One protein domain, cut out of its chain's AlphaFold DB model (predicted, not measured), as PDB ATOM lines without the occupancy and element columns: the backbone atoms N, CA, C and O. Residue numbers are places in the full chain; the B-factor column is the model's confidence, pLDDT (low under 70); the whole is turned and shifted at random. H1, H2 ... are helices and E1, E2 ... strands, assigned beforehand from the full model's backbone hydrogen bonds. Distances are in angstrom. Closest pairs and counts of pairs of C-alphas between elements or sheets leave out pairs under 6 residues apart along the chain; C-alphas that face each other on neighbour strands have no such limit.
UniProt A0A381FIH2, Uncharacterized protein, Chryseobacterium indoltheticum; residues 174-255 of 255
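This is residues 174 to 255 of the 255 residues of an uncharacterized protein of Chryseobacterium indoltheticum (UniProt A0A381FIH2). Picture one strongly twisted sheet of five strands with two short helices packed on it: H1 reaches from E4 at its first residue to E2 and E3 at its last, and H2 crosses over E5. The hairpin of E4 and E5 runs along the longest axis, while a long loop, residues 186 to 201, leads from H1 to E2. The printed part has 82 residues, with five named strands and two named helices in the order E1 H1 E2 E3 H2 E4 E5. The sheet's order is E1 E4 E5 E3 E2, mixed, with only E5 and E3 parallel, and the class is mixed, helices and strands. The whole is compact, with a radius of gyration of the C-alphas of 11.8 A and spans of 37 by 25 by 23 A.

Start with E1, residues 174 to 177, an edge strand antiparallel to E4, residues 233 to 240; look there for N 176 and O 234, 2.8 A apart. E4 forms a hairpin with E5, residues 246 to 254, where N 249 and O 237 are 2.8 A apart. E5 bends by 56 degrees at residue 251. Beside it runs E3, residues 211 to 215, parallel at 30 degrees, with N 214 and O 248 2.8 A apart. E3 forms a hairpin with E2, residues 202 to 206, the other edge strand; N 204 and O 213 are 2.8 A apart. H1, residues 178 to 185, is on the sheet: its closest C-alphas to E4 are Val 178 and Phe 233, 6.2 A, and to E2 Phe 185 and Asp 206, 5.8 A. H2, residues 217 to 225, is on the sheet at a height of 8.9 A, over E5 and across the strands at 72 degrees to E5 on the local plane; the closest C-alphas of H2 and E5 are Leu 219 and Lys 252, 6.8 A. H1 and H2 are only just apart, 8.5 A at the closest. In H1 and H2 every O i to N i+4 pair is within hydrogen-bond range.

Find C-alpha 174 at (38.168, 2.505, 3.475), where E1 begins; it is 9.6 A long. H1 follows at once and measures 10.6 A. E2 measures 13.4 A and E3 13.5 A. H2 begins at C-alpha 217, (51.343, 16.353, -1.466), and measures 12.3 A. E4 measures 22.6 A and E5 22.3 A, ending at C-alpha 254, (41.550, 4.170, -5.873).

Look for the two C-alphas farthest apart at Ile 227 and Lys 242, 37.9 A. The printed part has no cut and ends at the chain's last residue, Asn 255. The link from H1 to E2 is long, 16 residues; within it residues 196 to 197 pair antiparallel with residues 202 to 203 of E2. The mean pLDDT of the printed part is 79.5, and it is under 70 at residues 174, 209, 239 to 246 and 255.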
ATOM      1  N   LYS A 174      39.459   2.195   4.084       62.94
ATOM      2  CA  LYS A 174      38.168   2.505   3.475       62.94
ATOM      3  C   LYS A 174      38.407   3.267   2.189       62.94
ATOM      4  O   LYS A 174      39.138   4.252   2.170       62.94
ATOM      5  N   LYS A 175      37.765   2.814   1.115       76.75
ATOM      6  CA  LYS A 175      37.632   3.596  -0.112       76.75
ATOM      7  C   LYS A 175      36.573   4.671   0.165       76.75
ATOM      8  O   LYS A 175      35.402   4.353   0.342       76.75
ATOM      9  N   MET A 176      36.988   5.929   0.278       75.12
ATOM     10  CA  MET A 176      36.116   7.078   0.543       75.12
ATOM     11  C   MET A 176      36.178   8.058  -0.623       75.12
ATOM     12  O   MET A 176      37.268   8.409  -1.066       75.12
ATOM     13  N   LYS A 177      35.026   8.551  -1.088       82.44
ATOM     14  CA  LYS A 177      35.010   9.686  -2.019       82.44
ATOM     15  C   LYS A 177      35.509  10.956  -1.327       82.44
ATOM     16  O   LYS A 177      35.198  11.178  -0.156       82.44
ATOM     17  N   VAL A 178      36.193  11.828  -2.064       85.38
ATOM     18  CA  VAL A 178      36.613  13.160  -1.589       85.38
ATOM     19  C   VAL A 178      35.427  13.969  -1.062       85.38
ATOM     20  O   VAL A 178      35.539  14.594  -0.012       85.38
ATOM     21  N   SER A 179      34.259  13.892  -1.705       78.19
ATOM     22  CA  SER A 179      33.023  14.526  -1.210       78.19
ATOM     23  C   SER A 179      32.626  14.073   0.203       78.19
ATOM     24  O   SER A 179      32.211  14.889   1.026       78.19
ATOM     25  N   VAL A 180      32.796  12.789   0.522       76.25
ATOM     26  CA  VAL A 180      32.524  12.251   1.863       76.25
ATOM     27  C   VAL A 180      33.556  12.761   2.869       76.25
ATOM     28  O   VAL A 180      33.199  13.087   3.999       76.25
ATOM     29  N   ILE A 181      34.825  12.866   2.466       81.62
ATOM     30  CA  ILE A 181      35.897  13.396   3.319       81.62
ATOM     31  C   ILE A 181      35.654  14.879   3.626       81.62
ATOM     32  O   ILE A 181      35.697  15.266   4.793       81.62
ATOM     33  N   ASN A 182      35.307  15.676   2.613       77.88
ATOM     34  CA  ASN A 182      34.925  17.080   2.767       77.88
ATOM     35  C   ASN A 182      33.830  17.253   3.827       77.88
ATOM     36  O   ASN A 182      33.971  18.057   4.745       77.88
ATOM     37  N   ASN A 183      32.785  16.424   3.769       71.94
ATOM     38  CA  ASN A 183      31.704  16.458   4.751       71.94
ATOM     39  C   ASN A 183      32.151  16.001   6.150       71.94
ATOM     40  O   ASN A 183      31.761  16.600   7.149       71.94
ATOM     41  N   LEU A 184      32.965  14.944   6.244       70.81
ATOM     42  CA  LEU A 184      33.367  14.351   7.525       70.81
ATOM     43  C   LEU A 184      34.284  15.260   8.354       70.81
ATOM     44  O   LEU A 184      34.225  15.219   9.590       70.81
ATOM     45  N   PHE A 185      35.139  16.022   7.673       72.81
ATOM     46  CA  PHE A 185      36.119  16.932   8.270       72.81
ATOM     47  C   PHE A 185      35.723  18.402   8.147       72.81
ATOM     48  O   PHE A 185      36.492  19.259   8.564       72.81
ATOM     49  N   ASN A 186      34.546  18.694   7.584       75.75
ATOM     50  CA  ASN A 186      34.098  20.053   7.288       75.75
ATOM     51  C   ASN A 186      35.162  20.865   6.522       75.75
ATOM     52  O   ASN A 186      35.488  22.001   6.868       75.75
ATOM     53  N   ILE A 187      35.721  20.245   5.481       82.38
ATOM     54  CA  ILE A 187      36.756  20.827   4.628       82.38
ATOM     55  C   ILE A 187      36.327  20.925   3.186       82.38
ATOM     56  O   ILE A 187      35.479  20.178   2.710       82.38
ATOM     57  N   ASN A 188      37.015  21.804   2.470       85.62
ATOM     58  CA  ASN A 188      37.184  21.660   1.042       85.62
ATOM     59  C   ASN A 188      38.639  21.262   0.773       85.62
ATOM     60  O   ASN A 188      39.517  22.116   0.865       85.62
ATOM     61  N   ILE A 189      38.890  19.985   0.459       84.50
ATOM     62  CA  ILE A 189      40.250  19.458   0.236       84.50
ATOM     63  C   ILE A 189      41.028  20.273  -0.807       84.50
ATOM     64  O   ILE A 189      42.238  20.427  -0.678       84.50
ATOM     65  N   THR A 190      40.360  20.836  -1.816       84.75
ATOM     66  CA  THR A 190      41.024  21.611  -2.876       84.75
ATOM     67  C   THR A 190      41.388  23.040  -2.468       84.75
ATOM     68  O   THR A 190      42.039  23.738  -3.241       84.75
ATOM     69  N   ASN A 191      41.008  23.494  -1.271       84.69
ATOM     70  CA  ASN A 191      41.461  24.777  -0.744       84.69
ATOM     71  C   ASN A 191      42.904  24.642  -0.232       84.69
ATOM     72  O   ASN A 191      43.159  23.856   0.671       84.69
ATOM     73  N   THR A 192      43.846  25.401  -0.787       76.75
ATOM     74  CA  THR A 192      45.269  25.347  -0.408       76.75
ATOM     75  C   THR A 192      45.567  26.003   0.939       76.75
ATOM     76  O   THR A 192      46.531  25.624   1.597       76.75
ATOM     77  N   ASP A 193      44.735  26.945   1.386       85.06
ATOM     78  CA  ASP A 193      45.051  27.822   2.525       85.06
ATOM     79  C   ASP A 193      44.827  27.160   3.894       85.06
ATOM     80  O   ASP A 193      45.163  27.727   4.932       85.06
ATOM     81  N   ILE A 194      44.232  25.965   3.910       82.06
ATOM     82  CA  ILE A 194      43.865  25.246   5.139       82.06
ATOM     83  C   ILE A 194      44.897  24.192   5.556       82.06
ATOM     84  O   ILE A 194      44.721  23.546   6.590       82.06
ATOM     85  N   TRP A 195      45.935  23.976   4.748       87.81
ATOM     86  CA  TRP A 195      46.896  22.901   4.956       87.81
ATOM     87  C   TRP A 195      48.135  23.377   5.708       87.81
ATOM     88  O   TRP A 195      48.774  24.361   5.348       87.81
ATOM     89  N   GLU A 196      48.509  22.619   6.731       88.81
ATOM     90  CA  GLU A 196      49.767  22.774   7.453       88.81
ATOM     91  C   GLU A 196      50.764  21.721   6.956       88.81
ATOM     92  O   GLU A 196      50.428  20.536   6.881       88.81
ATOM     93  N   ASP A 197      51.999  22.119   6.649       83.62
ATOM     94  CA  ASP A 197      53.071  21.160   6.358       83.62
ATOM     95  C   ASP A 197      53.425  20.365   7.627       83.62
ATOM     96  O   ASP A 197      53.715  20.919   8.694       83.62
ATOM     97  N   ALA A 198      53.385  19.040   7.510       74.94
ATOM     98  CA  ALA A 198      53.672  18.097   8.570       74.94
ATOM     99  C   ALA A 198      54.548  16.937   8.071       74.94
ATOM    100  O   ALA A 198      54.117  15.784   8.049       74.94
ATOM    101  N   LYS A 199      55.819  17.228   7.754       71.81
ATOM    102  CA  LYS A 199      56.877  16.225   7.496       71.81
ATOM    103  C   LYS A 199      56.467  15.184   6.442       71.81
ATOM    104  O   LYS A 199      56.394  13.990   6.738       71.81
ATOM    105  N   GLY A 200      56.231  15.643   5.215       73.81
ATOM    106  CA  GLY A 200      55.878  14.780   4.076       73.81
ATOM    107  C   GLY A 200      54.376  14.520   3.914       73.81
ATOM    108  O   GLY A 200      53.979  13.754   3.040       73.81
ATOM    109  N   TYR A 201      53.546  15.166   4.735       85.06
ATOM    110  CA  TYR A 201      52.096  15.222   4.582       85.06
ATOM    111  C   TYR A 201      51.623  16.663   4.724       85.06
ATOM    112  O   TYR A 201      52.143  17.408   5.554       85.06
ATOM    113  N   TYR A 202      50.562  17.003   4.005       90.38
ATOM    114  CA  TYR A 202      49.697  18.107   4.374       90.38
ATOM    115  C   TYR A 202      48.702  17.645   5.425       90.38
ATOM    116  O   TYR A 202      48.043  16.611   5.289       90.38
ATOM    117  N   LYS A 203      48.607  18.426   6.494       91.31
ATOM    118  CA  LYS A 203      47.742  18.176   7.634       91.31
ATOM    119  C   LYS A 203      46.662  19.242   7.693       91.31
ATOM    120  O   LYS A 203      46.949  20.432   7.690       91.31
ATOM    121  N   TYR A 204      45.429  18.794   7.848       90.50
ATOM    122  CA  TYR A 204      44.303  19.623   8.237       90.50
ATOM    123  C   TYR A 204      43.814  19.220   9.632       90.50
ATOM    124  O   TYR A 204      43.812  18.036   9.986       90.50
ATOM    125  N   TYR A 205      43.381  20.199  10.424       87.38
ATOM    126  CA  TYR A 205      42.723  19.985  11.709       87.38
ATOM    127  C   TYR A 205      41.329  20.612  11.694       87.38
ATOM    128  O   TYR A 205      41.208  21.823  11.528       87.38
ATOM    129  N   ASP A 206      40.297  19.794  11.913       80.06
ATOM    130  CA  ASP A 206      38.929  20.278  12.096       80.06
ATOM    131  C   ASP A 206      38.737  20.713  13.557       80.06
ATOM    132  O   ASP A 206      38.687  19.849  14.442       80.06
ATOM    133  N   PRO A 207      38.582  22.015  13.851       74.38
ATOM    134  CA  PRO A 207      38.362  22.474  15.215       74.38
ATOM    135  C   PRO A 207      36.996  22.058  15.781       74.38
ATOM    136  O   PRO A 207      36.851  22.013  17.002       74.38
ATOM    137  N   ILE A 208      35.999  21.751  14.936       71.75
ATOM    138  CA  ILE A 208      34.638  21.407  15.373       71.75
ATOM    139  C   ILE A 208      34.583  19.956  15.840       71.75
ATOM    140  O   ILE A 208      34.165  19.681  16.965       71.75
ATOM    141  N   SER A 209      34.990  19.017  14.982       62.00
ATOM    142  CA  SER A 209      34.975  17.592  15.327       62.00
ATOM    143  C   SER A 209      36.259  17.106  15.999       62.00
ATOM    144  O   SER A 209      36.308  15.953  16.427       62.00
ATOM    145  N   GLN A 210      37.267  17.978  16.130       71.31
ATOM    146  CA  GLN A 210      38.585  17.677  16.696       71.31
ATOM    147  C   GLN A 210      39.256  16.479  16.012       71.31
ATOM    148  O   GLN A 210      39.848  15.617  16.657       71.31
ATOM    149  N   LYS A 211      39.157  16.401  14.687       78.69
ATOM    150  CA  LYS A 211      39.790  15.342  13.893       78.69
ATOM    151  C   LYS A 211      40.919  15.920  13.061       78.69
ATOM    152  O   LYS A 211      40.929  17.108  12.740       78.69
ATOM    153  N   ARG A 212      41.866  15.071  12.685       83.75
ATOM    154  CA  ARG A 212      42.960  15.426  11.784       83.75
ATOM    155  C   ARG A 212      42.875  14.605  10.519       83.75
ATOM    156  O   ARG A 212      42.627  13.403  10.576       83.75
ATOM    157  N   PHE A 213      43.118  15.262   9.400       88.19
ATOM    158  CA  PHE A 213      43.232  14.615   8.109       88.19
ATOM    159  C   PHE A 213      44.619  14.884   7.537       88.19
ATOM    160  O   PHE A 213      45.095  16.016   7.557       88.19
ATOM    161  N   PHE A 214      45.269  13.832   7.064       91.69
ATOM    162  CA  PHE A 214      46.608  13.848   6.508       91.69
ATOM    163  C   PHE A 214      46.547  13.339   5.075       91.69
ATOM    164  O   PHE A 214      45.948  12.297   4.808       91.69
ATOM    165  N   ILE A 215      47.196  14.043   4.159       92.38
ATOM    166  CA  ILE A 215      47.279  13.660   2.753       92.38
ATOM    167  C   ILE A 215      48.677  13.954   2.220       92.38
ATOM    168  O   ILE A 215      49.289  14.954   2.588       92.38
ATOM    169  N   GLN A 216      49.214  13.060   1.394       90.38
ATOM    170  CA  GLN A 216      50.483  13.314   0.716       90.38
ATOM    171  C   GLN A 216      50.304  14.420  -0.326       90.38
ATOM    172  O   GLN A 216      49.273  14.477  -0.996       90.38
ATOM    173  N   GLU A 217      51.322  15.264  -0.482       87.62
ATOM    174  CA  GLU A 217      51.343  16.353  -1.466       87.62
ATOM    175  C   GLU A 217      51.013  15.856  -2.878       87.62
ATOM    176  O   GLU A 217      50.105  16.385  -3.513       87.62
ATOM    177  N   GLU A 218      51.632  14.754  -3.313       88.81
ATOM    178  CA  GLU A 218      51.383  14.153  -4.630       88.81
ATOM    179  C   GLU A 218      49.903  13.791  -4.850       88.81
ATOM    180  O   GLU A 218      49.348  14.028  -5.924       88.81
ATOM    181  N   LEU A 219      49.230  13.247  -3.830       90.81
ATOM    182  CA  LEU A 219      47.808  12.898  -3.919       90.81
ATOM    183  C   LEU A 219      46.932  14.147  -3.957       90.81
ATOM    184  O   LEU A 219      45.970  14.196  -4.724       90.81
ATOM    185  N   LEU A 220      47.260  15.146  -3.137       90.44
ATOM    186  CA  LEU A 220      46.539  16.412  -3.098       90.44
ATOM    187  C   LEU A 220      46.624  17.130  -4.449       90.44
ATOM    188  O   LEU A 220      45.607  17.599  -4.956       90.44
ATOM    189  N   GLU A 221      47.801  17.138  -5.074       88.88
ATOM    190  CA  GLU A 221      47.993  17.697  -6.408       88.88
ATOM    191  C   GLU A 221      47.140  17.005  -7.472       88.88
ATOM    192  O   GLU A 221      46.575  17.681  -8.335       88.88
ATOM    193  N   ILE A 222      47.045  15.671  -7.441       88.81
ATOM    194  CA  ILE A 222      46.204  14.932  -8.391       88.81
ATOM    195  C   ILE A 222      44.735  15.321  -8.194       88.81
ATOM    196  O   ILE A 222      44.050  15.613  -9.172       88.81
ATOM    197  N   ILE A 223      44.268  15.401  -6.943       89.50
ATOM    198  CA  ILE A 223      42.894  15.818  -6.625       89.50
ATOM    199  C   ILE A 223      42.624  17.244  -7.114       89.50
ATOM    200  O   ILE A 223      41.556  17.508  -7.658       89.50
ATOM    201  N   MET A 224      43.579  18.161  -6.952       87.56
ATOM    202  CA  MET A 224      43.442  19.556  -7.389       87.56
ATOM    203  C   MET A 224      43.409  19.721  -8.914       87.56
ATOM    204  O   MET A 224      42.842  20.699  -9.399       87.56
ATOM    205  N   LYS A 225      44.020  18.800  -9.669       88.12
ATOM    206  CA  LYS A 225      44.094  18.849 -11.142       88.12
ATOM    207  C   LYS A 225      42.904  18.174 -11.836       88.12
ATOM    208  O   LYS A 225      42.761  18.327 -13.049       88.12
ATOM    209  N   ASP A 226      42.077  17.428 -11.108       86.25
ATOM    210  CA  ASP A 226      40.930  16.715 -11.674       86.25
ATOM    211  C   ASP A 226      39.743  17.652 -11.959       86.25
ATOM    212  O   ASP A 226      39.524  18.651 -11.274       86.25
ATOM    213  N   ILE A 227      38.958  17.321 -12.986       74.50
ATOM    214  CA  ILE A 227      37.776  18.089 -13.403       74.50
ATOM    215  C   ILE A 227      36.605  17.865 -12.429       74.50
ATOM    216  O   ILE A 227      35.799  18.774 -12.219       74.50
ATOM    217  N   SER A 228      36.548  16.694 -11.787       83.19
ATOM    218  CA  SER A 228      35.542  16.314 -10.790       83.19
ATOM    219  C   SER A 228      36.191  15.758  -9.510       83.19
ATOM    220  O   SER A 228      35.983  14.591  -9.162       83.19
ATOM    221  N   PRO A 229      36.912  16.590  -8.726       80.81
ATOM    222  CA  PRO A 229      37.652  16.137  -7.543       80.81
ATOM    223  C   PRO A 229      36.787  15.384  -6.526       80.81
ATOM    224  O   PRO A 229      37.246  14.444  -5.885       80.81
ATOM    225  N   SER A 230      35.514  15.771  -6.401       81.12
ATOM    226  CA  SER A 230      34.528  15.190  -5.480       81.12
ATOM    227  C   SER A 230      34.227  13.704  -5.710       81.12
ATOM    228  O   SER A 230      33.770  13.039  -4.771       81.12
ATOM    229  N   ASP A 231      34.466  13.200  -6.925       81.31
ATOM    230  CA  ASP A 231      34.217  11.810  -7.321       81.31
ATOM    231  C   ASP A 231      35.447  10.910  -7.177       81.31
ATOM    232  O   ASP A 231      35.321   9.685  -7.234       81.31
ATOM    233  N   ILE A 232      36.622  11.494  -6.925       86.25
ATOM    234  CA  ILE A 232      37.839  10.733  -6.659       86.25
ATOM    235  C   ILE A 232      37.652   9.925  -5.385       86.25
ATOM    236  O   ILE A 232      37.227  10.438  -4.346       86.25
ATOM    237  N   PHE A 233      38.036   8.658  -5.453       85.94
ATOM    238  CA  PHE A 233      38.096   7.798  -4.291       85.94
ATOM    239  C   PHE A 233      39.519   7.716  -3.749       85.94
ATOM    240  O   PHE A 233      40.466   7.420  -4.476       85.94
ATOM    241  N   LEU A 234      39.651   7.900  -2.444       85.44
ATOM    242  CA  LEU A 234      40.884   7.704  -1.699       85.44
ATOM    243  C   LEU A 234      40.765   6.453  -0.846       85.44
ATOM    244  O   LEU A 234      39.751   6.240  -0.184       85.44
ATOM    245  N   THR A 235      41.815   5.641  -0.834       83.31
ATOM    246  CA  THR A 235      41.995   4.666   0.237       83.31
ATOM    247  C   THR A 235      42.518   5.415   1.457       83.31
ATOM    248  O   THR A 235      43.539   6.103   1.371       83.31
ATOM    249  N   THR A 236      41.809   5.303   2.577       81.25
ATOM    250  CA  THR A 236      42.161   5.969   3.831       81.25
ATOM    251  C   THR A 236      42.297   4.979   4.975       81.25
ATOM    252  O   THR A 236      41.603   3.965   5.012       81.25
ATOM    253  N   TRP A 237      43.158   5.284   5.940       70.25
ATOM    254  CA  TRP A 237      43.238   4.571   7.216       70.25
ATOM    255  C   TRP A 237      43.202   5.561   8.380       70.25
ATOM    256  O   TRP A 237      43.429   6.755   8.200       70.25
ATOM    257  N   ALA A 238      42.870   5.081   9.576       73.06
ATOM    258  CA  ALA A 238      42.638   5.917  10.746       73.06
ATOM    259  C   ALA A 238      43.372   5.373  11.973       73.06
ATOM    260  O   ALA A 238      43.415   4.162  12.168       73.06
ATOM    261  N   LYS A 239      43.896   6.257  12.822       62.59
ATOM    262  CA  LYS A 239      44.441   5.924  14.147       62.59
ATOM    263  C   LYS A 239      44.109   7.020  15.157       62.59
ATOM    264  O   LYS A 239      43.682   8.104  14.771       62.59
ATOM    265  N   PHE A 240      44.373   6.764  16.430       60.69
ATOM    266  CA  PHE A 240      44.445   7.814  17.441       60.69
ATOM    267  C   PHE A 240      45.895   8.252  17.683       60.69
ATOM    268  O   PHE A 240      46.811   7.428  17.644       60.69
ATOM    269  N   ASP A 241      46.118   9.545  17.930       58.22
ATOM    270  CA  ASP A 241      47.413  10.044  18.406       58.22
ATOM    271  C   ASP A 241      47.584   9.850  19.926       58.22
ATOM    272  O   ASP A 241      46.662   9.459  20.641       58.22
ATOM    273  N   LYS A 242      48.763  10.198  20.456       48.59
ATOM    274  CA  LYS A 242      49.067  10.149  21.903       48.59
ATOM    275  C   LYS A 242      48.141  11.001  22.789       48.59
ATOM    276  O   LYS A 242      48.177  10.871  24.009       48.59
ATOM    277  N   ASN A 243      47.382  11.918  22.193       54.12
ATOM    278  CA  ASN A 243      46.412  12.774  22.865       54.12
ATOM    279  C   ASN A 243      44.962  12.355  22.548       54.12
ATOM    280  O   ASN A 243      44.041  13.085  22.914       54.12
ATOM    281  N   ASN A 244      44.764  11.198  21.904       52.12
ATOM    282  CA  ASN A 244      43.490  10.628  21.467       52.12
ATOM    283  C   ASN A 244      42.729  11.447  20.407       52.12
ATOM    284  O   ASN A 244      41.505  11.360  20.324       52.12
ATOM    285  N   TYR A 245      43.424  12.216  19.565       63.03
ATOM    286  CA  TYR A 245      42.816  12.783  18.358       63.03
ATOM    287  C   TYR A 245      42.701  11.714  17.275       63.03
ATOM    288  O   TYR A 245      43.675  11.013  17.006       63.03
ATOM    289  N   LEU A 246      41.533  11.615  16.634       67.06
ATOM    290  CA  LEU A 246      41.361  10.787  15.441       67.06
ATOM    291  C   LEU A 246      42.173  11.398  14.294       67.06
ATOM    292  O   LEU A 246      41.893  12.510  13.847       67.06
ATOM    293  N   GLU A 247      43.160  10.656  13.816       77.31
ATOM    294  CA  GLU A 247      43.998  10.979  12.671       77.31
ATOM    295  C   GLU A 247      43.630  10.059  11.509       77.31
ATOM    296  O   GLU A 247      43.755   8.840  11.618       77.31
ATOM    297  N   VAL A 248      43.177  10.634  10.397       82.62
ATOM    298  CA  VAL A 248      42.875   9.910   9.158       82.62
ATOM    299  C   VAL A 248      43.907  10.264   8.106       82.62
ATOM    300  O   VAL A 248      44.199  11.433   7.894       82.62
ATOM    301  N   TYR A 249      44.431   9.251   7.437       86.69
ATOM    302  CA  TYR A 249      45.484   9.367   6.445       86.69
ATOM    303  C   TYR A 249      44.964   8.884   5.100       86.69
ATOM    304  O   TYR A 249      44.480   7.756   4.996       86.69
ATOM    305  N   ALA A 250      45.081   9.720   4.075       89.69
ATOM    306  CA  ALA A 250      44.937   9.309   2.689       89.69
ATOM    307  C   ALA A 250      46.237   8.659   2.207       89.69
ATOM    308  O   ALA A 250      47.317   9.235   2.338       89.69
ATOM    309  N   GLU A 251      46.118   7.451   1.662       85.50
ATOM    310  CA  GLU A 251      47.260   6.630   1.253       85.50
ATOM    311  C   GLU A 251      47.438   6.585  -0.265       85.50
ATOM    312  O   GLU A 251      48.559   6.659  -0.754       85.50
ATOM    313  N   LYS A 252      46.340   6.450  -1.020       86.00
ATOM    314  CA  LYS A 252      46.369   6.396  -2.487       86.00
ATOM    315  C   LYS A 252      45.015   6.710  -3.104       86.00
ATOM    316  O   LYS A 252      43.972   6.502  -2.477       86.00
ATOM    317  N   ILE A 253      45.027   7.122  -4.368       86.62
ATOM    318  CA  ILE A 253      43.824   7.160  -5.205       86.62
ATOM    319  C   ILE A 253      43.435   5.733  -5.591       86.62
ATOM    320  O   ILE A 253      44.280   4.869  -5.822       86.62
ATOM    321  N   SER A 254      42.136   5.475  -5.596       80.19
ATOM    322  CA  SER A 254      41.550   4.170  -5.873       80.19
ATOM    323  C   SER A 254      40.706   4.269  -7.134       80.19
ATOM    324  O   SER A 254      39.709   4.988  -7.128       80.19
ATOM    325  N   ASN A 255      41.078   3.524  -8.176       63.72
ATOM    326  CA  ASN A 255      40.229   3.322  -9.353       63.72
ATOM    327  C   ASN A 255      38.971   2.551  -8.942       63.72
ATOM    328  O   ASN A 255      39.091   1.581  -8.155       63.72
TER     329      ASN A 255